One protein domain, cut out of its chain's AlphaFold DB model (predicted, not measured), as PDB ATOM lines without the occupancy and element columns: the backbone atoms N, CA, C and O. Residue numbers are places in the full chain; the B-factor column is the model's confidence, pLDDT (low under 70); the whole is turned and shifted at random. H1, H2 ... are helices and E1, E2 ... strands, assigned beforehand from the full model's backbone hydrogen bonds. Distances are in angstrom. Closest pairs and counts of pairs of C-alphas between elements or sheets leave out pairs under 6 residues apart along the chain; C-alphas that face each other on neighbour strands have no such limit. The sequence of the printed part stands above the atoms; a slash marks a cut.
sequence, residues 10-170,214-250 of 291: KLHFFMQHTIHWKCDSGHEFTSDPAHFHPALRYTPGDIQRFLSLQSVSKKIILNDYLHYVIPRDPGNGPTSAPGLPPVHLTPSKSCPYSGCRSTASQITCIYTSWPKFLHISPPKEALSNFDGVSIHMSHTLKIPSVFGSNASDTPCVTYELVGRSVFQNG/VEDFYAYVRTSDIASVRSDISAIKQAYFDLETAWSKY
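AT A GLANCE: This is residues 10 to 170 and 214 to 250 of the 291 residues of an uncharacterized protein of Gymnopus luxurians FD-317 M1 (UniProt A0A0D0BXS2). Two four-stranded antiparallel sheets lie one after the other along the longest axis: E2 E1 E4 E10 toward one end, and E5 E9 E8 E7, curled like part of a barrel, toward the other. H3 packs on E7 near the middle, H5 leads away from E10 to meet the end of H2, and residues 95 to 102 form a loop at one tip. The 198 printed residues hold five helices and ten strands, in the order H1 E1 E2 H2 E3 H3 E4 E5 H4 E6 E7 E8 E9 E10 H5; E3 and E6 form a small parallel sheet. The class is mixed, helices and strands; the whole is compact, with a radius of gyration of the C-alphas of 17.6 A and spans of 60 by 41 by 37 A.

HOW THE PARTS SIT: The curled sheet runs E5, residues 117 to 121, E9, residues 214 to 222, E8, residues 156 to 168, and E7, residues 140 to 144, and is strongly twisted, its C-alphas lying up to 6.7 A off the best plane through all of them. N 118 and O 220 are 2.9 A apart, N 162 and O 219 2.9 A, and N 141 and O 159 2.9 A, each within hydrogen-bond range; E7 and E8 form a hairpin. H3, residues 62 to 69, is on this sheet at a height of 6.7 A, only just over E7, with 3 C-alphas on it; the closest C-alphas are those of Asn 63 and Leu 141, 5.9 A. H1, residues 10 to 13, only grazes it with residues 11 to 13. The other sheet runs E2, 28 to 30, E1, 16 to 22, E4, 106 to 113, and E10, 228 to 232; N 21 and O 29 are 2.8 A apart, N 18 and O 111 2.8 A, and N 110 and O 231 2.9 A. H5, residues 233 to 248, only grazes it with residues 233 to 238. H5 only just touches H3, with 3 pairs of C-alphas within 8 A, the closest Tyr 68 and Tyr 240 at 7.1 A. H2, residues 44 to 54, touches H4, residues 124 to 127, with C-alphas 44 and 126 4.6 A apart. H2 and H5 only just touch, with 3 pairs, only at their ends; C-alphas 53 and 247 are 6.0 A apart. E3, 59 to 61, and E6, 134 to 136, are parallel, with N 60 and O 134 2.8 A apart. Every O i to N i+4 pair is within range in H3 and H5, and 6 of 7 in H2; H1 and H4 are too short for such a pair.

IN THESE COORDINATES: H1 begins at C-alpha 10, (-33.073, 6.006, 63.014). E8 is 35.5 A long, E9 24.9 A, E4 21.0 A and E1 20.1 A. H5 is 20.9 A long and ends at C-alpha 248, (-44.814, -17.611, 34.930).

THE WHOLE: The two C-alphas farthest apart, those of Gly 99 and Asn 169, are 60.8 A apart. Residues 171 to 213 are not printed, and C-alphas 170 and 214 are 10.8 A apart across the cut. The long links are E2 to H2, H3 to E4 and E7 to E8. Mean pLDDT of the printed part is 77.4; 54 residues are under 70, among them 72 to 85 and 235 to 250.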
ATOM      1  N   LYS A  10     -32.335   6.685  64.082       74.94
ATOM      2  CA  LYS A  10     -33.073   6.006  63.014       74.94
ATOM      3  C   LYS A  10     -32.149   5.437  61.934       74.94
ATOM      4  O   LYS A  10     -32.370   4.322  61.495       74.94
ATOM      5  N   LEU A  11     -31.058   6.111  61.574       75.94
ATOM      6  CA  LEU A  11     -30.099   5.596  60.582       75.94
ATOM      7  C   LEU A  11     -29.346   4.345  61.065       75.94
ATOM      8  O   LEU A  11     -28.782   3.610  60.256       75.94
ATOM      9  N   HIS A  12     -29.335   4.076  62.374       85.56
ATOM     10  CA  HIS A  12     -28.696   2.881  62.916       85.56
ATOM     11  C   HIS A  12     -29.561   1.631  62.804       85.56
ATOM     12  O   HIS A  12     -28.984   0.553  62.735       85.56
ATOM     13  N   PHE A  13     -30.887   1.764  62.764       83.75
ATOM     14  CA  PHE A  13     -31.816   0.628  62.843       83.75
ATOM     15  C   PHE A  13     -32.797   0.548  61.676       83.75
ATOM     16  O   PHE A  13     -33.448  -0.473  61.492       83.75
ATOM     17  N   PHE A  14     -32.927   1.618  60.893       83.56
ATOM     18  CA  PHE A  14     -33.943   1.716  59.865       83.56
ATOM     19  C   PHE A  14     -33.319   1.869  58.485       83.56
ATOM     20  O   PHE A  14     -32.437   2.703  58.276       83.56
ATOM     21  N   MET A  15     -33.830   1.098  57.526       84.25
ATOM     22  CA  MET A  15     -33.516   1.322  56.117       84.25
ATOM     23  C   MET A  15     -34.265   2.546  55.596       84.25
ATOM     24  O   MET A  15     -35.326   2.912  56.107       84.25
ATOM     25  N   GLN A  16     -33.737   3.150  54.538       83.06
ATOM     26  CA  GLN A  16     -34.401   4.242  53.842       83.06
ATOM     27  C   GLN A  16     -34.230   4.103  52.332       83.06
ATOM     28  O   GLN A  16     -33.114   3.936  51.839       83.06
ATOM     29  N   HIS A  17     -35.337   4.210  51.598       83.69
ATOM     30  CA  HIS A  17     -35.338   4.204  50.139       83.69
ATOM     31  C   HIS A  17     -35.501   5.629  49.608       83.69
ATOM     32  O   HIS A  17     -36.419   6.353  49.992       83.69
ATOM     33  N   THR A  18     -34.611   6.023  48.704       85.38
ATOM     34  CA  THR A  18     -34.672   7.291  47.976       85.38
ATOM     35  C   THR A  18     -34.905   6.985  46.505       85.38
ATOM     36  O   THR A  18     -34.122   6.264  45.885       85.38
ATOM     37  N   ILE A  19     -36.004   7.499  45.960       85.69
ATOM     38  CA  ILE A  19     -36.465   7.184  44.607       85.69
ATOM     39  C   ILE A  19     -36.190   8.384  43.709       85.69
ATOM     40  O   ILE A  19     -36.649   9.495  43.989       85.69
ATOM     41  N   HIS A  20     -35.468   8.150  42.618       88.44
ATOM     42  CA  HIS A  20     -35.227   9.152  41.589       88.44
ATOM     43  C   HIS A  20     -36.195   8.947  40.435       88.44
ATOM     44  O   HIS A  20     -36.392   7.829  39.958       88.44
ATOM     45  N   TRP A  21     -36.784  10.045  39.989       89.00
ATOM     46  CA  TRP A  21     -37.819  10.095  38.976       89.00
ATOM     47  C   TRP A  21     -37.363  10.930  37.791       89.00
ATOM     48  O   TRP A  21     -36.604  11.888  37.942       89.00
ATOM     49  N   LYS A  22     -37.901  10.596  36.624       90.69
ATOM     50  CA  LYS A  22     -37.827  11.379  35.400       90.69
ATOM     51  C   LYS A  22     -39.226  11.524  34.819       90.69
ATOM     52  O   LYS A  22     -39.968  10.545  34.727       90.69
ATOM     53  N   CYS A  23     -39.614  12.751  34.481       90.75
ATOM     54  CA  CYS A  23     -40.894  13.005  33.822       90.75
ATOM     55  C   CYS A  23     -40.787  12.958  32.302       90.75
ATOM     56  O   CYS A  23     -39.691  13.005  31.747       90.75
ATOM     57  N   ASP A  24     -41.942  12.925  31.633       90.00
ATOM     58  CA  ASP A  24     -42.021  12.882  30.166       90.00
ATOM     59  C   ASP A  24     -41.374  14.108  29.494       90.00
ATOM     60  O   ASP A  24     -40.922  14.028  28.356       90.00
ATOM     61  N   SER A  25     -41.276  15.237  30.210       90.19
ATOM     62  CA  SER A  25     -40.549  16.436  29.752       90.19
ATOM     63  C   SER A  25     -39.029  16.359  29.977       90.19
ATOM     64  O   SER A  25     -38.316  17.311  29.683       90.19
ATOM     65  N   GLY A  26     -38.519  15.260  30.538       90.88
ATOM     66  CA  GLY A  26     -37.096  15.041  30.787       90.88
ATOM     67  C   GLY A  26     -36.558  15.592  32.110       90.88
ATOM     68  O   GLY A  26     -35.384  15.370  32.396       90.88
ATOM     69  N   HIS A  27     -37.375  16.258  32.935       92.12
ATOM     70  CA  HIS A  27     -36.937  16.735  34.250       92.12
ATOM     71  C   HIS A  27     -36.676  15.571  35.204       92.12
ATOM     72  O   HIS A  27     -37.512  14.674  35.332       92.12
ATOM     73  N   GLU A  28     -35.559  15.642  35.921       92.50
ATOM     74  CA  GLU A  28     -35.180  14.673  36.945       92.50
ATOM     75  C   GLU A  28     -35.380  15.271  38.337       92.50
ATOM     76  O   GLU A  28     -35.080  16.444  38.587       92.50
ATOM     77  N   PHE A  29     -35.935  14.473  39.242       90.00
ATOM     78  CA  PHE A  29     -36.150  14.876  40.624       90.00
ATOM     79  C   PHE A  29     -36.140  13.678  41.562       90.00
ATOM     80  O   PHE A  29     -36.410  12.542  41.175       90.00
ATOM     81  N   THR A  30     -35.853  13.953  42.823       88.44
ATOM     82  CA  THR A  30     -35.861  12.960  43.890       88.44
ATOM     83  C   THR A  30     -37.141  13.135  44.686       88.44
ATOM     84  O   THR A  30     -37.499  14.260  45.028       88.44
ATOM     85  N   SER A  31     -37.860  12.051  44.967       79.06
ATOM     86  CA  SER A  31     -38.950  12.147  45.936       79.06
ATOM     87  C   SER A  31     -38.383  12.233  47.343       79.06
ATOM     88  O   SER A  31     -37.361  11.597  47.607       79.06
ATOM     89  N   ASP A  32     -39.086  12.919  48.247       71.94
ATOM     90  CA  ASP A  32     -38.761  12.872  49.672       71.94
ATOM     91  C   ASP A  32     -38.505  11.423  50.090       71.94
ATOM     92  O   ASP A  32     -39.261  10.523  49.681       71.94
ATOM     93  N   PRO A  33     -37.395  11.168  50.798       65.94
ATOM     94  CA  PRO A  33     -36.988   9.811  51.066       65.94
ATOM     95  C   PRO A  33     -38.077   9.130  51.892       65.94
ATOM     96  O   PRO A  33     -38.685   9.740  52.778       65.94
ATOM     97  N   ALA A  34     -38.351   7.870  51.556       63.41
ATOM     98  CA  ALA A  34     -39.421   7.106  52.175       63.41
ATOM     99  C   ALA A  34     -39.256   7.071  53.704       63.41
ATOM    100  O   ALA A  34     -38.164   7.291  54.247       63.41
ATOM    101  N   HIS A  35     -40.355   6.798  54.406       68.06
ATOM    102  CA  HIS A  35     -40.328   6.613  55.851       68.06
ATOM    103  C   HIS A  35     -39.268   5.576  56.250       68.06
ATOM    104  O   HIS A  35     -39.064   4.572  55.568       68.06
ATOM    105  N   PHE A  36     -38.578   5.851  57.358       67.56
ATOM    106  CA  PHE A  36     -37.616   4.934  57.961       67.56
ATOM    107  C   PHE A  36     -38.268   3.563  58.202       67.56
ATOM    108  O   PHE A  36     -39.313   3.488  58.848       67.56
ATOM    109  N   HIS A  37     -37.637   2.491  57.717       69.31
ATOM    110  CA  HIS A  37     -38.164   1.124  57.738       69.31
ATOM    111  C   HIS A  37     -37.521   0.272  58.854       69.31
ATOM    112  O   HIS A  37     -36.340  -0.052  58.733       69.31
ATOM    113  N   PRO A  38     -38.252  -0.118  59.921       58.88
ATOM    114  CA  PRO A  38     -37.649  -0.709  61.126       58.88
ATOM    115  C   PRO A  38     -37.177  -2.157  60.992       58.88
ATOM    116  O   PRO A  38     -36.293  -2.573  61.732       58.88
ATOM    117  N   ALA A  39     -37.801  -2.953  60.123       63.50
ATOM    118  CA  ALA A  39     -37.493  -4.378  60.018       63.50
ATOM    119  C   ALA A  39     -37.945  -4.947  58.679       63.50
ATOM    120  O   ALA A  39     -38.990  -4.545  58.180       63.50
ATOM    121  N   LEU A  40     -37.222  -5.916  58.125       70.75
ATOM    122  CA  LEU A  40     -37.726  -6.690  56.993       70.75
ATOM    123  C   LEU A  40     -38.788  -7.676  57.490       70.75
ATOM    124  O   LEU A  40     -38.494  -8.547  58.310       70.75
ATOM    125  N   ARG A  41     -40.021  -7.521  57.001       68.44
ATOM    126  CA  ARG A  41     -41.138  -8.441  57.247       68.44
ATOM    127  C   ARG A  41     -41.541  -9.084  55.934       68.44
ATOM    128  O   ARG A  41     -41.786  -8.377  54.957       68.44
ATOM    129  N   TYR A  42     -41.648 -10.404  55.922       68.75
ATOM    130  CA  TYR A  42     -42.154 -11.104  54.753       68.75
ATOM    131  C   TYR A  42     -43.678 -11.056  54.739       68.75
ATOM    132  O   TYR A  42     -44.330 -11.080  55.784       68.75
ATOM    133  N   THR A  43     -44.245 -11.063  53.540       71.25
ATOM    134  CA  THR A  43     -45.685 -11.214  53.333       71.25
ATOM    135  C   THR A  43     -46.027 -12.647  52.902       71.25
ATOM    136  O   THR A  43     -45.178 -13.325  52.317       71.25
ATOM    137  N   PRO A  44     -47.271 -13.124  53.101       70.94
ATOM    138  CA  PRO A  44     -47.721 -14.395  52.524       70.94
ATOM    139  C   PRO A  44     -47.518 -14.459  51.006       70.94
ATOM    140  O   PRO A  44     -47.132 -15.498  50.477       70.94
ATOM    141  N   GLY A  45     -47.698 -13.326  50.317       70.69
ATOM    142  CA  GLY A  45     -47.436 -13.215  48.884       70.69
ATOM    143  C   GLY A  45     -45.976 -13.483  48.525       70.69
ATOM    144  O   GLY A  45     -45.714 -14.104  47.502       70.69
ATOM    145  N   ASP A  46     -45.024 -13.086  49.372       70.44
ATOM    146  CA  ASP A  46     -43.602 -13.366  49.151       70.44
ATOM    147  C   ASP A  46     -43.271 -14.846  49.287       70.44
ATOM    148  O   ASP A  46     -42.519 -15.390  48.479       70.44
ATOM    149  N   ILE A  47     -43.848 -15.493  50.296       74.50
ATOM    150  CA  ILE A  47     -43.626 -16.909  50.584       74.50
ATOM    151  C   ILE A  47     -44.256 -17.766  49.492       74.50
ATOM    152  O   ILE A  47     -43.573 -18.602  48.908       74.50
ATOM    153  N   GLN A  48     -45.526 -17.515  49.156       72.38
ATOM    154  CA  GLN A  48     -46.223 -18.211  48.073       72.38
ATOM    155  C   GLN A  48     -45.453 -18.100  46.769       72.38
ATOM    156  O   GLN A  48     -45.245 -19.091  46.067       72.38
ATOM    157  N   ARG A  49     -45.019 -16.875  46.464       71.00
ATOM    158  CA  ARG A  49     -44.181 -16.612  45.319       71.00
ATOM    159  C   ARG A  49     -42.950 -17.521  45.460       71.00
ATOM    160  O   ARG A  49     -42.718 -18.331  44.567       71.00
ATOM    161  N   PHE A  50     -42.127 -17.394  46.503       71.56
ATOM    162  CA  PHE A  50     -40.833 -18.092  46.586       71.56
ATOM    163  C   PHE A  50     -40.972 -19.621  46.488       71.56
ATOM    164  O   PHE A  50     -40.179 -20.288  45.824       71.56
ATOM    165  N   LEU A  51     -42.018 -20.186  47.089       71.56
ATOM    166  CA  LEU A  51     -42.315 -21.619  47.032       71.56
ATOM    167  C   LEU A  51     -42.698 -22.105  45.638       71.56
ATOM    168  O   LEU A  51     -42.288 -23.195  45.242       71.56
ATOM    169  N   SER A  52     -43.428 -21.292  44.864       65.81
ATOM    170  CA  SER A  52     -43.732 -21.610  43.458       65.81
ATOM    171  C   SER A  52     -42.472 -21.770  42.601       65.81
ATOM    172  O   SER A  52     -42.499 -22.401  41.548       65.81
ATOM    173  N   LEU A  53     -41.360 -21.226  43.087       63.16
ATOM    174  CA  LEU A  53     -40.088 -21.147  42.405       63.16
ATOM    175  C   LEU A  53     -39.141 -22.290  42.737       63.16
ATOM    176  O   LEU A  53     -38.534 -22.899  41.859       63.16
ATOM    177  N   GLN A  54     -39.001 -22.548  44.035       66.06
ATOM    178  CA  GLN A  54     -38.054 -23.516  44.565       66.06
ATOM    179  C   GLN A  54     -38.650 -24.915  44.664       66.06
ATOM    180  O   GLN A  54     -37.908 -25.800  45.061       66.06
ATOM    181  N   SER A  55     -39.927 -25.094  44.273       54.88
ATOM    182  CA  SER A  55     -40.732 -26.319  44.073       54.88
ATOM    183  C   SER A  55     -40.329 -27.553  44.897       54.88
ATOM    184  O   SER A  55     -41.077 -28.021  45.749       54.88
ATOM    185  N   VAL A  56     -39.132 -28.077  44.681       61.22
ATOM    186  CA  VAL A  56     -38.525 -29.190  45.413       61.22
ATOM    187  C   VAL A  56     -38.180 -28.857  46.877       61.22
ATOM    188  O   VAL A  56     -38.241 -29.734  47.736       61.22
ATOM    189  N   SER A  57     -37.818 -27.609  47.185       68.25
ATOM    190  CA  SER A  57     -37.373 -27.181  48.511       68.25
ATOM    191  C   SER A  57     -38.452 -26.377  49.228       68.25
ATOM    192  O   SER A  57     -38.766 -25.247  48.853       68.25
ATOM    193  N   LYS A  58     -38.946 -26.920  50.344       78.44
ATOM    194  CA  LYS A  58     -39.739 -26.167  51.326       78.44
ATOM    195  C   LYS A  58     -38.870 -25.271  52.230       78.44
ATOM    196  O   LYS A  58     -39.354 -24.739  53.221       78.44
ATOM    197  N   LYS A  59     -37.583 -25.101  51.911       82.81
ATOM    198  CA  LYS A  59     -36.629 -24.281  52.666       82.81
ATOM    199  C   LYS A  59     -36.334 -22.987  51.907       82.81
ATOM    200  O   LYS A  59     -35.823 -23.032  50.788       82.81
ATOM    201  N   ILE A  60     -36.620 -21.849  52.535       81.38
ATOM    202  CA  ILE A  60     -36.322 -20.500  52.036       81.38
ATOM    203  C   ILE A  60     -35.026 -20.017  52.679       81.38
ATOM    204  O   ILE A  60     -34.955 -19.896  53.898       81.38
ATOM    205  N   ILE A  61     -34.000 -19.725  51.884       84.56
ATOM    206  CA  ILE A  61     -32.744 -19.161  52.390       84.56
ATOM    207  C   ILE A  61     -32.858 -17.635  52.386       84.56
ATOM    208  O   ILE A  61     -33.185 -17.031  51.365       84.56
ATOM    209  N   LEU A  62     -32.568 -17.001  53.525       85.00
ATOM    210  CA  LEU A  62     -32.700 -15.548  53.680       85.00
ATOM    211  C   LEU A  62     -31.873 -14.753  52.651       85.00
ATOM    212  O   LEU A  62     -32.366 -13.761  52.124       85.00
ATOM    213  N   ASN A  63     -30.646 -15.173  52.326       84.44
ATOM    214  CA  ASN A  63     -29.836 -14.492  51.304       84.44
ATOM    215  C   ASN A  63     -30.522 -14.449  49.937       84.44
ATOM    216  O   ASN A  63     -30.562 -13.392  49.308       84.44
ATOM    217  N   ASP A  64     -31.108 -15.569  49.513       78.81
ATOM    218  CA  ASP A  64     -31.833 -15.641  48.247       78.81
ATOM    219  C   ASP A  64     -33.042 -14.707  48.295       78.81
ATOM    220  O   ASP A  64     -33.265 -13.914  47.383       78.81
ATOM    221  N   TYR A  65     -33.783 -14.713  49.404       77.56
ATOM    222  CA  TYR A  65     -34.898 -13.792  49.596       77.56
ATOM    223  C   TYR A  65     -34.478 -12.314  49.472       77.56
ATOM    224  O   TYR A  65     -35.095 -11.556  48.719       77.56
ATOM    225  N   LEU A  66     -33.413 -11.900  50.165       79.00
ATOM    226  CA  LEU A  66     -32.931 -10.513  50.148       79.00
ATOM    227  C   LEU A  66     -32.426 -10.076  48.776       79.00
ATOM    228  O   LEU A  66     -32.629  -8.922  48.398       79.00
ATOM    229  N   HIS A  67     -31.789 -10.985  48.039       73.19
ATOM    230  CA  HIS A  67     -31.280 -10.707  46.701       73.19
ATOM    231  C   HIS A  67     -32.409 -10.344  45.725       73.19
ATOM    232  O   HIS A  67     -32.227  -9.491  44.857       73.19
ATOM    233  N   TYR A  68     -33.581 -10.967  45.882       64.81
ATOM    234  CA  TYR A  68     -34.657 -10.908  44.893       64.81
ATOM    235  C   TYR A  68     -35.835  -9.996  45.262       64.81
ATOM    236  O   TYR A  68     -36.553  -9.550  44.367       64.81
ATOM    237  N   VAL A  69     -36.077  -9.734  46.551       66.69
ATOM    238  CA  VAL A  69     -37.352  -9.134  46.999       66.69
ATOM    239  C   VAL A  69     -37.223  -7.667  47.435       66.69
ATOM    240  O   VAL A  69     -38.229  -6.963  47.472       66.69
ATOM    241  N   ILE A  70     -36.013  -7.155  47.681       70.19
ATOM    242  CA  ILE A  70     -35.740  -5.763  48.101       70.19
ATOM    243  C   ILE A  70     -35.258  -4.937  46.891       70.19
ATOM    244  O   ILE A  70     -34.518  -5.468  46.069       70.19
ATOM    245  N   PRO A  71     -35.657  -3.654  46.726       72.00
ATOM    246  CA  PRO A  71     -36.345  -2.780  47.680       72.00
ATOM    247  C   PRO A  71     -37.878  -2.826  47.590       72.00
ATOM    248  O   PRO A  71     -38.457  -2.770  46.499       72.00
ATOM    249  N   ARG A  72     -38.540  -2.842  48.757       69.50
ATOM    250  CA  ARG A  72     -40.005  -2.767  48.891       69.50
ATOM    251  C   ARG A  72     -40.470  -1.488  49.551       69.50
ATOM    252  O   ARG A  72     -39.780  -0.928  50.396       69.50
ATOM    253  N   ASP A  73     -41.637  -1.025  49.118       62.47
ATOM    254  CA  ASP A  73     -42.314   0.064  49.792       62.47
ATOM    255  C   ASP A  73     -42.809  -0.492  51.142       62.47
ATOM    256  O   ASP A  73     -43.500  -1.511  51.142       62.47
ATOM    257  N   PRO A  74     -42.474   0.104  52.301       52.03
ATOM    258  CA  PRO A  74     -43.112  -0.265  53.576       52.03
ATOM    259  C   PRO A  74     -44.635  -0.119  53.521       52.03
ATOM    260  O   PRO A  74     -45.362  -0.674  54.338       52.03
ATOM    261  N   GLY A  75     -45.102   0.662  52.554       50.19
ATOM    262  CA  GLY A  75     -46.446   1.139  52.461       50.19
ATOM    263  C   GLY A  75     -46.669   2.356  53.308       50.19
ATOM    264  O   GLY A  75     -46.029   2.563  54.333       50.19
ATOM    265  N   ASN A  76     -47.663   3.139  52.910       43.59
ATOM    266  CA  ASN A  76     -48.173   4.264  53.690       43.59
ATOM    267  C   ASN A  76     -48.900   3.813  54.983       43.59
ATOM    268  O   ASN A  76     -49.774   4.521  55.476       43.59
ATOM    269  N   GLY A  77     -48.617   2.609  55.491       43.09
ATOM    270  CA  GLY A  77     -49.242   2.039  56.677       43.09
ATOM    271  C   GLY A  77     -48.435   2.296  57.958       43.09
ATOM    272  O   GLY A  77     -47.288   2.741  57.898       43.09
ATOM    273  N   PRO A  78     -49.021   2.038  59.142       40.69
ATOM    274  CA  PRO A  78     -48.328   2.150  60.428       40.69
ATOM    275  C   PRO A  78     -47.096   1.231  60.500       40.69
ATOM    276  O   PRO A  78     -46.944   0.326  59.691       40.69
ATOM    277  N   THR A  79     -46.244   1.399  61.517       41.25
ATOM    278  CA  THR A  79     -45.015   0.604  61.767       41.25
ATOM    279  C   THR A  79     -45.221  -0.926  61.783       41.25
ATOM    280  O   THR A  79     -44.258  -1.684  61.710       41.25
ATOM    281  N   SER A  80     -46.472  -1.387  61.865       40.78
ATOM    282  CA  SER A  80     -46.896  -2.787  61.816       40.78
ATOM    283  C   SER A  80     -47.450  -3.256  60.462       40.78
ATOM    284  O   SER A  80     -47.750  -4.443  60.329       40.78
ATOM    285  N   ALA A  81     -47.612  -2.369  59.476       42.56
ATOM    286  CA  ALA A  81     -48.181  -2.709  58.180       42.56
ATOM    287  C   ALA A  81     -47.276  -3.699  57.425       42.56
ATOM    288  O   ALA A  81     -46.048  -3.582  57.481       42.56
ATOM    289  N   PRO A  82     -47.858  -4.699  56.739       49.44
ATOM    290  CA  PRO A  82     -47.088  -5.584  55.879       49.44
ATOM    291  C   PRO A  82     -46.430  -4.756  54.772       49.44
ATOM    292  O   PRO A  82     -47.070  -3.860  54.220       49.44
ATOM    293  N   GLY A  83     -45.172  -5.067  54.444       53.53
ATOM    294  CA  GLY A  83     -44.473  -4.425  53.332       53.53
ATOM    295  C   GLY A  83     -45.329  -4.475  52.064       53.53
ATOM    296  O   GLY A  83     -45.764  -5.547  51.637       53.53
ATOM    297  N   LEU A  84     -45.606  -3.299  51.508       55.06
ATOM    298  CA  LEU A  84     -46.360  -3.049  50.282       55.06
ATOM    299  C   LEU A  84     -45.559  -3.471  49.026       55.06
ATOM    300  O   LEU A  84     -44.479  -4.063  49.156       55.06
ATOM    301  N   PRO A  85     -46.093  -3.261  47.794       63.38
ATOM    302  CA  PRO A  85     -45.407  -3.627  46.558       63.38
ATOM    303  C   PRO A  85     -43.943  -3.163  46.492       63.38
ATOM    304  O   PRO A  85     -43.543  -2.205  47.156       63.38
ATOM    305  N   PRO A  86     -43.131  -3.809  45.642       71.25
ATOM    306  CA  PRO A  86     -41.796  -3.329  45.315       71.25
ATOM    307  C   PRO A  86     -41.765  -1.820  45.020       71.25
ATOM    308  O   PRO A  86     -42.622  -1.320  44.292       71.25
ATOM    309  N   VAL A  87     -40.750  -1.100  45.520       74.94
ATOM    310  CA  VAL A  87     -40.635   0.374  45.364       74.94
ATOM    311  C   VAL A  87     -40.631   0.792  43.889       74.94
ATOM    312  O   VAL A  87     -41.080   1.866  43.507       74.94
ATOM    313  N   HIS A  88     -40.132  -0.076  43.015       73.69
ATOM    314  CA  HIS A  88     -40.097   0.176  41.579       73.69
ATOM    315  C   HIS A  88     -41.471   0.095  40.887       73.69
ATOM    316  O   HIS A  88     -41.577   0.436  39.706       73.69
ATOM    317  N   LEU A  89     -42.500  -0.371  41.601       70.94
ATOM    318  CA  LEU A  89     -43.903  -0.396  41.180       70.94
ATOM    319  C   LEU A  89     -44.728   0.708  41.857       70.94
ATOM    320  O   LEU A  89     -45.948   0.741  41.698       70.94
ATOM    321  N   THR A  90     -44.090   1.611  42.611       74.19
ATOM    322  CA  THR A  90     -44.763   2.768  43.208       74.19
ATOM    323  C   THR A  90     -45.446   3.601  42.110       74.19
ATOM    324  O   THR A  90     -44.839   3.836  41.059       74.19
ATOM    325  N   PRO A  91     -46.694   4.071  42.325       76.38
ATOM    326  CA  PRO A  91     -47.411   4.884  41.347       76.38
ATOM    327  C   PRO A  91     -46.635   6.131  40.912       76.38
ATOM    328  O   PRO A  91     -45.914   6.743  41.704       76.38
ATOM    329  N   SER A  92     -46.841   6.533  39.657       78.75
ATOM    330  CA  SER A  92     -46.303   7.762  39.072       78.75
ATOM    331  C   SER A  92     -46.599   8.987  39.943       78.75
ATOM    332  O   SER A  92     -47.712   9.146  40.446       78.75
ATOM    333  N   LYS A  93     -45.624   9.891  40.084       79.44
ATOM    334  CA  LYS A  93     -45.781  11.162  40.818       79.44
ATOM    335  C   LYS A  93     -45.948  12.340  39.859       79.44
ATOM    336  O   LYS A  93     -45.513  12.273  38.719       79.44
ATOM    337  N   SER A  94     -46.556  13.441  40.287       85.56
ATOM    338  CA  SER A  94     -46.560  14.677  39.485       85.56
ATOM    339  C   SER A  94     -45.163  15.299  39.444       85.56
ATOM    340  O   SER A  94     -44.425  15.232  40.428       85.56
ATOM    341  N   CYS A  95     -44.790  15.908  38.314       89.50
ATOM    342  CA  CYS A  95     -43.531  16.643  38.226       89.50
ATOM    343  C   CYS A  95     -43.573  17.882  39.146       89.50
ATOM    344  O   CYS A  95     -44.516  18.666  39.037       89.50
ATOM    345  N   PRO A  96     -42.580  18.093  40.030       89.62
ATOM    346  CA  PRO A  96     -42.581  19.229  40.955       89.62
ATOM    347  C   PRO A  96     -42.104  20.542  40.310       89.62
ATOM    348  O   PRO A  96     -42.198  21.599  40.929       89.62
ATOM    349  N   TYR A  97     -41.567  20.501  39.085       89.94
ATOM    350  CA  TYR A  97     -41.056  21.691  38.408       89.94
ATOM    351  C   TYR A  97     -42.200  22.610  37.974       89.94
ATOM    352  O   TYR A  97     -43.143  22.185  37.304       89.94
ATOM    353  N   SER A  98     -42.083  23.893  38.322       90.88
ATOM    354  CA  SER A  98     -43.081  24.909  37.982       90.88
ATOM    355  C   SER A  98     -43.349  24.949  36.474       90.88
ATOM    356  O   SER A  98     -42.425  24.955  35.663       90.88
ATOM    357  N   GLY A  99     -44.628  24.951  36.096       88.06
ATOM    358  CA  GLY A  99     -45.065  24.958  34.697       88.06
ATOM    359  C   GLY A  99     -45.042  23.593  33.995       88.06
ATOM    360  O   GLY A  99     -45.621  23.470  32.916       88.06
ATOM    361  N   CYS A 100     -44.464  22.548  34.595       88.44
ATOM    362  CA  CYS A 100     -44.506  21.199  34.038       88.44
ATOM    363  C   CYS A 100     -45.806  20.488  34.449       88.44
ATOM    364  O   CYS A 100     -46.025  20.195  35.619       88.44
ATOM    365  N   ARG A 101     -46.677  20.184  33.476       84.25
ATOM    366  CA  ARG A 101     -47.922  19.415  33.695       84.25
ATOM    367  C   ARG A 101     -47.766  17.915  33.421       84.25
ATOM    368  O   ARG A 101     -48.756  17.192  33.413       84.25
ATOM    369  N   SER A 102     -46.541  17.455  33.163       82.38
ATOM    370  CA  SER A 102     -46.260  16.047  32.889       82.38
ATOM    371  C   SER A 102     -46.347  15.201  34.155       82.38
ATOM    372  O   SER A 102     -45.982  15.628  35.256       82.38
ATOM    373  N   THR A 103     -46.757  13.953  33.977       73.94
ATOM    374  CA  THR A 103     -46.592  12.906  34.981       73.94
ATOM    375  C   THR A 103     -45.142  12.421  34.990       73.94
ATOM    376  O   THR A 103     -44.490  12.318  33.951       73.94
ATOM    377  N   ALA A 104     -44.602  12.143  36.171       66.69
ATOM    378  CA  ALA A 104     -43.349  11.423  36.325       66.69
ATOM    379  C   ALA A 104     -43.603   9.942  36.087       66.69
ATOM    380  O   ALA A 104     -44.061   9.211  36.965       66.69
ATOM    381  N   SER A 105     -43.376   9.539  34.846       67.19
ATOM    382  CA  SER A 105     -43.705   8.217  34.331       67.19
ATOM    383  C   SER A 105     -42.629   7.179  34.642       67.19
ATOM    384  O   SER A 105     -42.923   5.984  34.627       67.19
ATOM    385  N   GLN A 106     -41.400   7.606  34.964       81.44
ATOM    386  CA  GLN A 106     -40.268   6.697  35.091       81.44
ATOM    387  C   GLN A 106     -39.452   6.929  36.364       81.44
ATOM    388  O   GLN A 106     -38.858   7.983  36.565       81.44
ATOM    389  N   ILE A 107     -39.350   5.892  37.194       83.06
ATOM    390  CA  ILE A 107     -38.282   5.775  38.194       83.06
ATOM    391  C   ILE A 107     -36.988   5.496  37.432       83.06
ATOM    392  O   ILE A 107     -36.973   4.581  36.619       83.06
ATOM    393  N   THR A 108     -35.919   6.253  37.658       85.25
ATOM    394  CA  THR A 108     -34.623   6.041  36.991       85.25
ATOM    395  C   THR A 108     -33.706   5.157  37.822       85.25
ATOM    396  O   THR A 108     -33.131   4.200  37.306       85.25
ATOM    397  N   CYS A 109     -33.622   5.419  39.124       86.88
ATOM    398  CA  CYS A 109     -32.850   4.613  40.060       86.88
ATOM    399  C   CYS A 109     -33.417   4.691  41.481       86.88
ATOM    400  O   CYS A 109     -34.178   5.600  41.829       86.88
ATOM    401  N   ILE A 110     -33.035   3.713  42.300       85.69
ATOM    402  CA  ILE A 110     -33.392   3.633  43.715       85.69
ATOM    403  C   ILE A 110     -32.105   3.524  44.523       85.69
ATOM    404  O   ILE A 110     -31.282   2.639  44.276       85.69
ATOM    405  N   TYR A 111     -31.955   4.404  45.509       87.06
ATOM    406  CA  TYR A 111     -30.918   4.297  46.525       87.06
ATOM    407  C   TYR A 111     -31.516   3.708  47.792       87.06
ATOM    408  O   TYR A 111     -32.519   4.202  48.301       87.06
ATOM    409  N   THR A 112     -30.892   2.660  48.312       86.25
ATOM    410  CA  THR A 112     -31.256   2.059  49.595       86.25
ATOM    411  C   THR A 112     -30.135   2.303  50.582       86.25
ATOM    412  O   THR A 112     -29.037   1.786  50.393       86.25
ATOM    413  N   SER A 113     -30.418   3.082  51.623       87.81
ATOM    414  CA  SER A 113     -29.557   3.187  52.793       87.81
ATOM    415  C   SER A 113     -29.870   2.034  53.739       87.81
ATOM    416  O   SER A 113     -31.012   1.847  54.159       87.81
ATOM    417  N   TRP A 114     -28.846   1.244  54.021       88.81
ATOM    418  CA  TRP A 114     -28.863   0.068  54.868       88.81
ATOM    419  C   TRP A 114     -28.375   0.435  56.276       88.81
ATOM    420  O   TRP A 114     -27.325   1.075  56.404       88.81
ATOM    421  N   PRO A 115     -29.097   0.040  57.337       89.31
ATOM    422  CA  PRO A 115     -28.781   0.438  58.701       89.31
ATOM    423  C   PRO A 115     -27.485  -0.203  59.214       89.31
ATOM    424  O   PRO A 115     -26.883  -1.068  58.580       89.31
ATOM    425  N   LYS A 116     -27.014   0.230  60.386       91.56
ATOM    426  CA  LYS A 116     -25.904  -0.459  61.068       91.56
ATOM    427  C   LYS A 116     -26.368  -1.783  61.676       91.56
ATOM    428  O   LYS A 116     -25.607  -2.746  61.673       91.56
ATOM    429  N   PHE A 117     -27.598  -1.812  62.169       91.75
ATOM    430  CA  PHE A 117     -28.268  -2.971  62.727       91.75
ATOM    431  C   PHE A 117     -29.512  -3.263  61.901       91.75
ATOM    432  O   PHE A 117     -30.355  -2.388  61.710       91.75
ATOM    433  N   LEU A 118     -29.611  -4.483  61.393       90.38
ATOM    434  CA  LEU A 118     -30.746  -4.937  60.605       90.38
ATOM    435  C   LEU A 118     -31.543  -5.945  61.428       90.38
ATOM    436  O   LEU A 118     -30.994  -6.932  61.914       90.38
ATOM    437  N   HIS A 119     -32.839  -5.690  61.579       88.31
ATOM    438  CA  HIS A 119     -33.765  -6.613  62.224       88.31
ATOM    439  C   HIS A 119     -34.613  -7.319  61.171       88.31
ATOM    440  O   HIS A 119     -35.148  -6.687  60.252       88.31
ATOM    441  N   ILE A 120     -34.732  -8.636  61.308       86.00
ATOM    442  CA  ILE A 120     -35.507  -9.478  60.399       86.00
ATOM    443  C   ILE A 120     -36.422 -10.355  61.239       86.00
ATOM    444  O   ILE A 120     -35.949 -11.185  62.014       86.00
ATOM    445  N   SER A 121     -37.730 -10.179  61.078       82.75
ATOM    446  CA  SER A 121     -38.716 -11.015  61.759       82.75
ATOM    447  C   SER A 121     -39.118 -12.173  60.849       82.75
ATOM    448  O   SER A 121     -39.565 -11.921  59.721       82.75
ATOM    449  N   PRO A 122     -38.978 -13.437  61.294       74.88
ATOM    450  CA  PRO A 122     -39.527 -14.558  60.555       74.88
ATOM    451  C   PRO A 122     -41.050 -14.380  60.457       74.88
ATOM    452  O   PRO A 122     -41.707 -13.993  61.424       74.88
ATOM    453  N   PRO A 123     -41.652 -14.652  59.301       72.44
ATOM    454  CA  PRO A 123     -43.038 -14.323  59.042       72.44
ATOM    455  C   PRO A 123     -43.925 -15.487  59.479       72.44
ATOM    456  O   PRO A 123     -44.567 -16.132  58.658       72.44
ATOM    457  N   LYS A 124     -43.925 -15.810  60.773       71.88
ATOM    458  CA  LYS A 124     -44.579 -17.022  61.294       71.88
ATOM    459  C   LYS A 124     -46.066 -17.101  60.954       71.88
ATOM    460  O   LYS A 124     -46.533 -18.142  60.508       71.88
ATOM    461  N   GLU A 125     -46.779 -15.983  61.070       68.75
ATOM    462  CA  GLU A 125     -48.182 -15.867  60.640       68.75
ATOM    463  C   GLU A 125     -48.360 -16.072  59.133       68.75
ATOM    464  O   GLU A 125     -49.385 -16.559  58.671       68.75
ATOM    465  N   ALA A 126     -47.366 -15.697  58.330       67.81
ATOM    466  CA  ALA A 126     -47.427 -15.937  56.901       67.81
ATOM    467  C   ALA A 126     -47.131 -17.409  56.583       67.81
ATOM    468  O   ALA A 126     -47.837 -17.987  55.762       67.81
ATOM    469  N   LEU A 127     -46.152 -18.022  57.267       73.50
ATOM    470  CA  LEU A 127     -45.772 -19.434  57.137       73.50
ATOM    471  C   LEU A 127     -46.864 -20.400  57.594       73.50
ATOM    472  O   LEU A 127     -46.916 -21.508  57.073       73.50
ATOM    473  N   SER A 128     -47.770 -20.000  58.492       77.38
ATOM    474  CA  SER A 128     -48.875 -20.869  58.932       77.38
ATOM    475  C   SER A 128     -49.802 -21.300  57.789       77.38
ATOM    476  O   SER A 128     -50.539 -22.269  57.933       77.38
ATOM    477  N   ASN A 129     -49.764 -20.597  56.652       76.81
ATOM    478  CA  ASN A 129     -50.509 -20.951  55.444       76.81
ATOM    479  C   ASN A 129     -49.727 -21.881  54.493       76.81
ATOM    480  O   ASN A 129     -50.253 -22.259  53.448       76.81
ATOM    481  N   PHE A 130     -48.480 -22.234  54.820       79.12
ATOM    482  CA  PHE A 130     -47.572 -22.998  53.963       79.12
ATOM    483  C   PHE A 130     -46.953 -24.170  54.729       79.12
ATOM    484  O   PHE A 130     -45.859 -24.077  55.285       79.12
ATOM    485  N   ASP A 131     -47.660 -25.299  54.747       81.31
ATOM    486  CA  ASP A 131     -47.262 -26.450  55.554       81.31
ATOM    487  C   ASP A 131     -45.901 -27.052  55.147       81.31
ATOM    488  O   ASP A 131     -45.603 -27.297  53.967       81.31
ATOM    489  N   GLY A 132     -45.072 -27.315  56.157       80.75
ATOM    490  CA  GLY A 132     -43.702 -27.810  56.030       80.75
ATOM    491  C   GLY A 132     -42.692 -26.800  55.483       80.75
ATOM    492  O   GLY A 132     -41.578 -27.208  55.154       80.75
ATOM    493  N   VAL A 133     -43.060 -25.522  55.342       83.25
ATOM    494  CA  VAL A 133     -42.154 -24.475  54.858       83.25
ATOM    495  C   VAL A 133     -41.385 -23.846  56.003       83.25
ATOM    496  O   VAL A 133     -41.966 -23.380  56.977       83.25
ATOM    497  N   SER A 134     -40.065 -23.793  55.855       82.75
ATOM    498  CA  SER A 134     -39.160 -23.181  56.820       82.75
ATOM    499  C   SER A 134     -38.335 -22.076  56.175       82.75
ATOM    500  O   SER A 134     -38.000 -22.121  54.988       82.75
ATOM    501  N   ILE A 135     -37.999 -21.062  56.970       82.56
ATOM    502  CA  ILE A 135     -37.049 -20.024  56.576       82.56
ATOM    503  C   ILE A 135     -35.767 -20.256  57.348       82.56
ATOM    504  O   ILE A 135     -35.761 -20.274  58.572       82.56
ATOM    505  N   HIS A 136     -34.679 -20.408  56.610       86.06
ATOM    506  CA  HIS A 136     -33.357 -20.556  57.167       86.06
ATOM    507  C   HIS A 136     -32.650 -19.211  57.152       86.06
ATOM    508  O   HIS A 136     -32.310 -18.660  56.094       86.06
ATOM    509  N   MET A 137     -32.408 -18.697  58.350       87.56
ATOM    510  CA  MET A 137     -31.566 -17.528  58.533       87.56
ATOM    511  C   MET A 137     -30.120 -17.891  58.185       87.56
ATOM    512  O   MET A 137     -29.711 -19.044  58.261       87.56
ATOM    513  N   SER A 138     -29.357 -16.930  57.681       90.69
ATOM    514  CA  SER A 138     -27.939 -17.133  57.350       90.69
ATOM    515  C   SER A 138     -27.090 -16.383  58.369       90.69
ATOM    516  O   SER A 138     -27.456 -15.260  58.708       90.69
ATOM    517  N   HIS A 139     -25.953 -16.930  58.818       92.75
ATOM    518  CA  HIS A 139     -25.018 -16.175  59.675       92.75
ATOM    519  C   HIS A 139     -24.434 -14.961  58.976       92.75
ATOM    520  O   HIS A 139     -24.138 -13.966  59.623       92.75
ATOM    521  N   THR A 140     -24.281 -15.031  57.656       94.12
ATOM    522  CA  THR A 140     -23.779 -13.924  56.849       94.12
ATOM    523  C   THR A 140     -24.810 -13.538  55.810       94.12
ATOM    524  O   THR A 140     -25.287 -14.395  55.063       94.12
ATOM    525  N   LEU A 141     -25.103 -12.244  55.721       92.44
ATOM    526  CA  LEU A 141     -25.900 -11.684  54.635       92.44
ATOM    527  C   LEU A 141     -25.001 -10.978  53.634       92.44
ATOM    528  O   LEU A 141     -24.081 -10.261  54.032       92.44
ATOM    529  N   LYS A 142     -25.283 -11.162  52.344       90.62
ATOM    530  CA  LYS A 142     -24.600 -10.460  51.252       90.62
ATOM    531  C   LYS A 142     -25.628  -9.839  50.323       90.62
ATOM    532  O   LYS A 142     -26.342 -10.542  49.616       90.62
ATOM    533  N   ILE A 143     -25.682  -8.514  50.323       87.06
ATOM    534  CA  ILE A 143     -26.591  -7.743  49.478       87.06
ATOM    535  C   ILE A 143     -25.750  -6.992  48.443       87.06
ATOM    536  O   ILE A 143     -24.991  -6.099  48.829       87.06
ATOM    537  N   PRO A 144     -25.862  -7.313  47.146       85.50
ATOM    538  CA  PRO A 144     -25.120  -6.616  46.102       85.50
ATOM    539  C   PRO A 144     -25.389  -5.106  46.092       85.50
ATOM    540  O   PRO A 144     -26.517  -4.660  46.289       85.50
ATOM    541  N   SER A 145     -24.351  -4.316  45.808       81.81
ATOM    542  CA  SER A 145     -24.436  -2.857  45.627       81.81
ATOM    543  C   SER A 145     -25.225  -2.428  44.390       81.81
ATOM    544  O   SER A 145     -25.609  -1.262  44.302       81.81
ATOM    545  N   VAL A 146     -25.526  -3.390  43.513       78.50
ATOM    546  CA  VAL A 146     -26.456  -3.295  42.389       78.50
ATOM    547  C   VAL A 146     -27.395  -4.499  42.452       78.50
ATOM    548  O   VAL A 146     -26.957  -5.642  42.319       78.50
ATOM    549  N   PHE A 147     -28.689  -4.256  42.662       70.31
ATOM    550  CA  PHE A 147     -29.702  -5.315  42.759       70.31
ATOM    551  C   PHE A 147     -29.751  -6.155  41.478       70.31
ATOM    552  O   PHE A 147     -29.729  -5.609  40.375       70.31
ATOM    553  N   GLY A 148     -29.828  -7.479  41.636       60.84
ATOM    554  CA  GLY A 148     -29.846  -8.434  40.524       60.84
ATOM    555  C   GLY A 148     -28.494  -8.657  39.839       60.84
ATOM    556  O   GLY A 148     -28.422  -9.424  38.881       60.84
ATOM    557  N   SER A 149     -27.416  -8.009  40.298       68.50
ATOM    558  CA  SER A 149     -26.081  -8.328  39.796       68.50
ATOM    559  C   SER A 149     -25.643  -9.703  40.296       68.50
ATOM    560  O   SER A 149     -25.545  -9.935  41.501       68.50
ATOM    561  N   ASN A 150     -25.320 -10.584  39.351       67.69
ATOM    562  CA  ASN A 150     -24.706 -11.888  39.610       67.69
ATOM    563  C   ASN A 150     -23.177 -11.860  39.445       67.69
ATOM    564  O   ASN A 150     -22.532 -12.906  39.513       67.69
ATOM    565  N   ALA A 151     -22.588 -10.687  39.185       77.75
ATOM    566  CA  ALA A 151     -21.146 -10.569  39.020       77.75
ATOM    567  C   ALA A 151     -20.456 -10.777  40.376       77.75
ATOM    568  O   ALA A 151     -20.772 -10.095  41.355       77.75
ATOM    569  N   SER A 152     -19.535 -11.739  40.433       79.31
ATOM    570  CA  SER A 152     -18.880 -12.196  41.665       79.31
ATOM    571  C   SER A 152     -18.025 -11.126  42.350       79.31
ATOM    572  O   SER A 152     -17.730 -11.244  43.537       79.31
ATOM    573  N   ASP A 153     -17.643 -10.088  41.612       85.69
ATOM    574  CA  ASP A 153     -16.868  -8.932  42.050       85.69
ATOM    575  C   ASP A 153     -17.739  -7.745  42.489       85.69
ATOM    576  O   ASP A 153     -17.204  -6.740  42.960       85.69
ATOM    577  N   THR A 154     -19.071  -7.848  42.384       85.38
ATOM    578  CA  THR A 154     -19.976  -6.772  42.807       85.38
ATOM    579  C   THR A 154     -19.780  -6.497  44.299       85.38
ATOM    580  O   THR A 154     -20.027  -7.387  45.123       85.38
ATOM    581  N   PRO A 155     -19.402  -5.265  44.695       89.62
ATOM    582  CA  PRO A 155     -19.293  -4.912  46.102       89.62
ATOM    583  C   PRO A 155     -20.619  -5.182  46.810       89.62
ATOM    584  O   PRO A 155     -21.677  -4.884  46.258       89.62
ATOM    585  N   CYS A 156     -20.581  -5.738  48.018       91.25
ATOM    586  CA  CYS A 156     -21.783  -6.096  48.764       91.25
ATOM    587  C   CYS A 156     -21.857  -5.330  50.082       91.25
ATOM    588  O   CYS A 156     -20.849  -5.145  50.763       91.25
ATOM    589  N   VAL A 157     -23.071  -4.957  50.477       92.00
ATOM    590  CA  VAL A 157     -23.368  -4.701  51.882       92.00
ATOM    591  C   VAL A 157     -23.384  -6.050  52.593       92.00
ATOM    592  O   VAL A 157     -24.139  -6.945  52.203       92.00
ATOM    593  N   THR A 158     -22.547  -6.205  53.613       94.94
ATOM    594  CA  THR A 158     -22.437  -7.451  54.374       94.94
ATOM    595  C   THR A 158     -22.908  -7.269  55.802       94.94
ATOM    596  O   THR A 158     -22.649  -6.239  56.429       94.94
ATOM    597  N   TYR A 159     -23.587  -8.289  56.318       95.75
ATOM    598  CA  TYR A 159     -23.989  -8.363  57.716       95.75
ATOM    599  C   TYR A 159     -23.607  -9.699  58.330       95.75
ATOM    600  O   TYR A 159     -23.568 -10.710  57.631       95.75
ATOM    601  N   GLU A 160     -23.425  -9.696  59.644       96.69
ATOM    602  CA  GLU A 160     -23.276 -10.893  60.466       96.69
ATOM    603  C   GLU A 160     -24.414 -10.992  61.478       96.69
ATOM    604  O   GLU A 160     -24.838  -9.985  62.052       96.69
ATOM    605  N   LEU A 161     -24.926 -12.204  61.669       96.25
ATOM    606  CA  LEU A 161     -25.897 -12.520  62.706       96.25
ATOM    607  C   LEU A 161     -25.242 -12.304  64.073       96.25
ATOM    608  O   LEU A 161     -24.155 -12.814  64.325       96.25
ATOM    609  N   VAL A 162     -25.911 -11.566  64.956       96.88
ATOM    610  CA  VAL A 162     -25.442 -11.349  66.338       96.88
ATOM    611  C   VAL A 162     -26.328 -12.024  67.375       96.88
ATOM    612  O   VAL A 162     -25.908 -12.210  68.514       96.88
ATOM    613  N   GLY A 163     -27.551 -12.399  67.004       96.06
ATOM    614  CA  GLY A 163     -28.469 -13.062  67.914       96.06
ATOM    615  C   GLY A 163     -29.904 -13.092  67.411       96.06
ATOM    616  O   GLY A 163     -30.222 -12.584  66.333       96.06
ATOM    617  N   ARG A 164     -30.782 -13.656  68.235       94.69
ATOM    618  CA  ARG A 164     -32.232 -13.650  68.053       94.69
ATOM    619  C   ARG A 164     -32.947 -13.387  69.370       94.69
ATOM    620  O   ARG A 164     -32.451 -13.746  70.438       94.69
ATOM    621  N   SER A 165     -34.134 -12.804  69.276       94.06
ATOM    622  CA  SER A 165     -35.078 -12.705  70.386       94.06
ATOM    623  C   SER A 165     -36.142 -13.792  70.268       94.06
ATOM    624  O   SER A 165     -36.630 -14.078  69.171       94.06
ATOM    625  N   VAL A 166     -36.493 -14.399  71.400       92.56
ATOM    626  CA  VAL A 166     -37.468 -15.489  71.491       92.56
ATOM    627  C   VAL A 166     -38.526 -15.120  72.522       92.56
ATOM    628  O   VAL A 166     -38.209 -14.870  73.685       92.56
ATOM    629  N   PHE A 167     -39.789 -15.112  72.110       90.81
ATOM    630  CA  PHE A 167     -40.928 -14.892  72.990       90.81
ATOM    631  C   PHE A 167     -41.478 -16.221  73.513       90.81
ATOM    632  O   PHE A 167     -41.829 -17.119  72.746       90.81
ATOM    633  N   GLN A 168     -41.588 -16.352  74.831       87.56
ATOM    634  CA  GLN A 168     -42.070 -17.553  75.498       87.56
ATOM    635  C   GLN A 168     -42.853 -17.180  76.759       87.56
ATOM    636  O   GLN A 168     -42.351 -16.456  77.611       87.56
ATOM    637  N   ASN A 169     -44.061 -17.731  76.926       87.81
ATOM    638  CA  ASN A 169     -44.848 -17.617  78.165       87.81
ATOM    639  C   ASN A 169     -45.005 -16.170  78.684       87.81
ATOM    640  O   ASN A 169     -44.937 -15.931  79.887       87.81
ATOM    641  N   GLY A 170     -45.204 -15.200  77.783       89.56
ATOM    642  CA  GLY A 170     -45.355 -13.790  78.162       89.56
ATOM    643  C   GLY A 170     -44.041 -13.050  78.426       89.56
ATOM    644  O   GLY A 170     -44.071 -11.950  78.969       89.56
ATOM    645  N   VAL A 214     -41.053 -18.910  70.711       84.19
ATOM    646  CA  VAL A 214     -41.300 -18.511  69.331       84.19
ATOM    647  C   VAL A 214     -40.336 -17.373  69.003       84.19
ATOM    648  O   VAL A 214     -40.367 -16.342  69.664       84.19
ATOM    649  N   GLU A 215     -39.484 -17.533  67.990       85.81
ATOM    650  CA  GLU A 215     -38.624 -16.450  67.504       85.81
ATOM    651  C   GLU A 215     -39.446 -15.229  67.087       85.81
ATOM    652  O   GLU A 215     -40.407 -15.354  66.323       85.81
ATOM    653  N   ASP A 216     -39.026 -14.061  67.565       85.88
ATOM    654  CA  ASP A 216     -39.632 -12.766  67.253       85.88
ATOM    655  C   ASP A 216     -38.837 -12.034  66.159       85.88
ATOM    656  O   ASP A 216     -39.373 -11.627  65.124       85.88
ATOM    657  N   PHE A 217     -37.517 -11.925  66.337       88.75
ATOM    658  CA  PHE A 217     -36.623 -11.381  65.316       88.75
ATOM    659  C   PHE A 217     -35.188 -11.886  65.454       88.75
ATOM    660  O   PHE A 217     -34.731 -12.260  66.532       88.75
ATOM    661  N   TYR A 218     -34.467 -11.818  64.339       92.81
ATOM    662  CA  TYR A 218     -33.022 -11.985  64.245       92.81
ATOM    663  C   TYR A 218     -32.371 -10.615  64.086       92.81
ATOM    664  O   TYR A 218     -32.869  -9.757  63.347       92.81
ATOM    665  N   ALA A 219     -31.260 -10.413  64.785       93.88
ATOM    666  CA  ALA A 219     -30.490  -9.184  64.761       93.88
ATOM    667  C   ALA A 219     -29.179  -9.397  64.007       93.88
ATOM    668  O   ALA A 219     -28.429 -10.336  64.273       93.88
ATOM    669  N   TYR A 220     -28.893  -8.480  63.095       95.38
ATOM    670  CA  TYR A 220     -27.715  -8.496  62.244       95.38
ATOM    671  C   TYR A 220     -26.926  -7.202  62.408       95.38
ATOM    672  O   TYR A 220     -27.519  -6.124  62.455       95.38
ATOM    673  N   VAL A 221     -25.595  -7.278  62.434       95.56
ATOM    674  CA  VAL A 221     -24.710  -6.105  62.429       95.56
ATOM    675  C   VAL A 221     -24.006  -5.976  61.088       95.56
ATOM    676  O   VAL A 221     -23.477  -6.948  60.553       95.56
ATOM    677  N   ARG A 222     -23.992  -4.769  60.522       94.88
ATOM    678  CA  ARG A 222     -23.305  -4.504  59.257       94.88
ATOM    679  C   ARG A 222     -21.797  -4.569  59.462       94.88
ATOM    680  O   ARG A 222     -21.263  -3.824  60.293       94.88
ATOM    681  N   THR A 223     -21.127  -5.399  58.676       95.81
ATOM    682  CA  THR A 223     -19.669  -5.579  58.698       95.81
ATOM    683  C   THR A 223     -18.963  -4.858  57.557       95.81
ATOM    684  O   THR A 223     -17.788  -4.538  57.686       95.81
ATOM    685  N   SER A 224     -19.675  -4.526  56.479       94.25
ATOM    686  CA  SER A 224     -19.139  -3.696  55.400       94.25
ATOM    687  C   SER A 224     -19.149  -2.205  55.742       94.25
ATOM    688  O   SER A 224     -20.087  -1.686  56.366       94.25
ATOM    689  N   ASP A 225     -18.179  -1.481  55.183       91.12
ATOM    690  CA  ASP A 225     -18.179  -0.011  55.152       91.12
ATOM    691  C   ASP A 225     -19.200   0.557  54.153       91.12
ATOM    692  O   ASP A 225     -19.610   1.714  54.242       91.12
ATOM    693  N   ILE A 226     -19.682  -0.279  53.229       89.81
ATOM    694  CA  ILE A 226     -20.772   0.062  52.316       89.81
ATOM    695  C   ILE A 226     -22.075   0.111  53.112       89.81
ATOM    696  O   ILE A 226     -22.489  -0.879  53.714       89.81
ATOM    697  N   ALA A 227     -22.714   1.277  53.101       87.19
ATOM    698  CA  ALA A 227     -23.985   1.542  53.771       87.19
ATOM    699  C   ALA A 227     -25.139   1.772  52.795       87.19
ATOM    700  O   ALA A 227     -26.287   1.810  53.214       87.19
ATOM    701  N   SER A 228     -24.841   1.975  51.514       86.25
ATOM    702  CA  SER A 228     -25.834   2.378  50.527       86.25
ATOM    703  C   SER A 228     -25.651   1.604  49.234       86.25
ATOM    704  O   SER A 228     -24.532   1.393  48.776       86.25
ATOM    705  N   VAL A 229     -26.774   1.208  48.651       83.62
ATOM    706  CA  VAL A 229     -26.875   0.447  47.402       83.62
ATOM    707  C   VAL A 229     -27.624   1.311  46.401       83.62
ATOM    708  O   VAL A 229     -28.667   1.868  46.752       83.62
ATOM    709  N   ARG A 230     -27.110   1.434  45.175       85.31
ATOM    710  CA  ARG A 230     -27.784   2.135  44.076       85.31
ATOM    711  C   ARG A 230     -28.124   1.120  43.003       85.31
ATOM    712  O   ARG A 230     -27.241   0.429  42.514       85.31
ATOM    713  N   SER A 231     -29.373   1.128  42.566       79.50
ATOM    714  CA  SER A 231     -29.819   0.195  41.539       79.50
ATOM    715  C   SER A 231     -30.642   0.901  40.472       79.50
ATOM    716  O   SER A 231     -31.548   1.680  40.787       79.50
ATOM    717  N   ASP A 232     -30.316   0.631  39.208       77.50
ATOM    718  CA  ASP A 232     -31.066   1.134  38.059       77.50
ATOM    719  C   ASP A 232     -32.389   0.389  37.905       77.50
ATOM    720  O   ASP A 232     -32.469  -0.830  38.075       77.50
ATOM    721  N   ILE A 233     -33.439   1.124  37.536       74.44
ATOM    722  CA  ILE A 233     -34.792   0.572  37.433       74.44
ATOM    723  C   ILE A 233     -34.872  -0.622  36.484       74.44
ATOM    724  O   ILE A 233     -35.607  -1.563  36.756       74.44
ATOM    725  N   SER A 234     -34.135  -0.583  35.372       71.44
ATOM    726  CA  SER A 234     -34.185  -1.623  34.347       71.44
ATOM    727  C   SER A 234     -33.565  -2.909  34.866       71.44
ATOM    728  O   SER A 234     -34.110  -3.968  34.606       71.44
ATOM    729  N   ALA A 235     -32.499  -2.816  35.666       66.38
ATOM    730  CA  ALA A 235     -31.903  -3.969  36.331       66.38
ATOM    731  C   ALA A 235     -32.842  -4.540  37.402       66.38
ATOM    732  O   ALA A 235     -33.036  -5.746  37.451       66.38
ATOM    733  N   ILE A 236     -33.501  -3.689  38.202       67.00
ATOM    734  CA  ILE A 236     -34.469  -4.140  39.218       67.00
ATOM    735  C   ILE A 236     -35.698  -4.783  38.565       67.00
ATOM    736  O   ILE A 236     -36.139  -5.842  38.997       67.00
ATOM    737  N   LYS A 237     -36.248  -4.156  37.519       69.25
ATOM    738  CA  LYS A 237     -37.375  -4.689  36.748       69.25
ATOM    739  C   LYS A 237     -36.983  -5.968  36.037       69.25
ATOM    740  O   LYS A 237     -37.768  -6.896  36.065       69.25
ATOM    741  N   GLN A 238     -35.799  -6.036  35.431       66.88
ATOM    742  CA  GLN A 238     -35.322  -7.250  34.779       66.88
ATOM    743  C   GLN A 238     -35.073  -8.350  35.800       66.88
ATOM    744  O   GLN A 238     -35.526  -9.446  35.561       66.88
ATOM    745  N   ALA A 239     -34.480  -8.076  36.962       63.66
ATOM    746  CA  ALA A 239     -34.368  -9.064  38.030       63.66
ATOM    747  C   ALA A 239     -35.761  -9.534  38.469       63.66
ATOM    748  O   ALA A 239     -36.025 -10.728  38.495       63.66
ATOM    749  N   TYR A 240     -36.693  -8.609  38.710       67.00
ATOM    750  CA  TYR A 240     -38.085  -8.923  39.034       67.00
ATOM    751  C   TYR A 240     -38.817  -9.680  37.917       67.00
ATOM    752  O   TYR A 240     -39.644 -10.531  38.227       67.00
ATOM    753  N   PHE A 241     -38.529  -9.402  36.645       66.06
ATOM    754  CA  PHE A 241     -39.111 -10.066  35.481       66.06
ATOM    755  C   PHE A 241     -38.412 -11.370  35.141       66.06
ATOM    756  O   PHE A 241     -39.072 -12.249  34.630       66.06
ATOM    757  N   ASP A 242     -37.123 -11.535  35.388       61.62
ATOM    758  CA  ASP A 242     -36.393 -12.797  35.269       61.62
ATOM    759  C   ASP A 242     -36.864 -13.732  36.357       61.62
ATOM    760  O   ASP A 242     -37.070 -14.914  36.097       61.62
ATOM    761  N   LEU A 243     -37.141 -13.165  37.535       56.81
ATOM    762  CA  LEU A 243     -37.984 -13.792  38.521       56.81
ATOM    763  C   LEU A 243     -39.348 -14.079  37.853       56.81
ATOM    764  O   LEU A 243     -39.562 -15.171  37.366       56.81
ATOM    765  N   GLU A 244     -40.254 -13.132  37.646       58.47
ATOM    766  CA  GLU A 244     -41.600 -13.385  37.091       58.47
ATOM    767  C   GLU A 244     -41.682 -14.268  35.817       58.47
ATOM    768  O   GLU A 244     -42.636 -15.013  35.657       58.47
ATOM    769  N   THR A 245     -40.694 -14.264  34.927       53.09
ATOM    770  CA  THR A 245     -40.584 -15.068  33.697       53.09
ATOM    771  C   THR A 245     -40.081 -16.469  33.989       53.09
ATOM    772  O   THR A 245     -40.594 -17.433  33.420       53.09
ATOM    773  N   ALA A 246     -39.110 -16.623  34.893       51.22
ATOM    774  CA  ALA A 246     -38.862 -17.931  35.469       51.22
ATOM    775  C   ALA A 246     -40.141 -18.438  36.161       51.22
ATOM    776  O   ALA A 246     -40.419 -19.620  36.060       51.22
ATOM    777  N   TRP A 247     -40.975 -17.575  36.757       44.75
ATOM    778  CA  TRP A 247     -42.067 -17.986  37.655       44.75
ATOM    779  C   TRP A 247     -43.395 -18.210  36.905       44.75
ATOM    780  O   TRP A 247     -44.173 -19.092  37.256       44.75
ATOM    781  N   SER A 248     -43.638 -17.487  35.810       42.78
ATOM    782  CA  SER A 248     -44.814 -17.611  34.930       42.78
ATOM    783  C   SER A 248     -44.794 -18.888  34.092       42.78
ATOM    784  O   SER A 248     -45.844 -19.365  33.663       42.78
ATOM    785  N   LYS A 249     -43.623 -19.521  33.946       46.59
ATOM    786  CA  LYS A 249     -43.494 -20.892  33.423       46.59
ATOM    787  C   LYS A 249     -44.086 -21.946  34.369       46.59
ATOM    788  O   LYS A 249     -44.359 -23.059  33.930       46.59
ATOM    789  N   TYR A 250     -44.339 -21.583  35.629       45.97
ATOM    790  CA  TYR A 250     -44.881 -22.449  36.677       45.97
ATOM    791  C   TYR A 250     -46.255 -21.972  37.185       45.97
ATOM    792  O   TYR A 250     -46.695 -22.375  38.255       45.97
TER     793      TYR A 250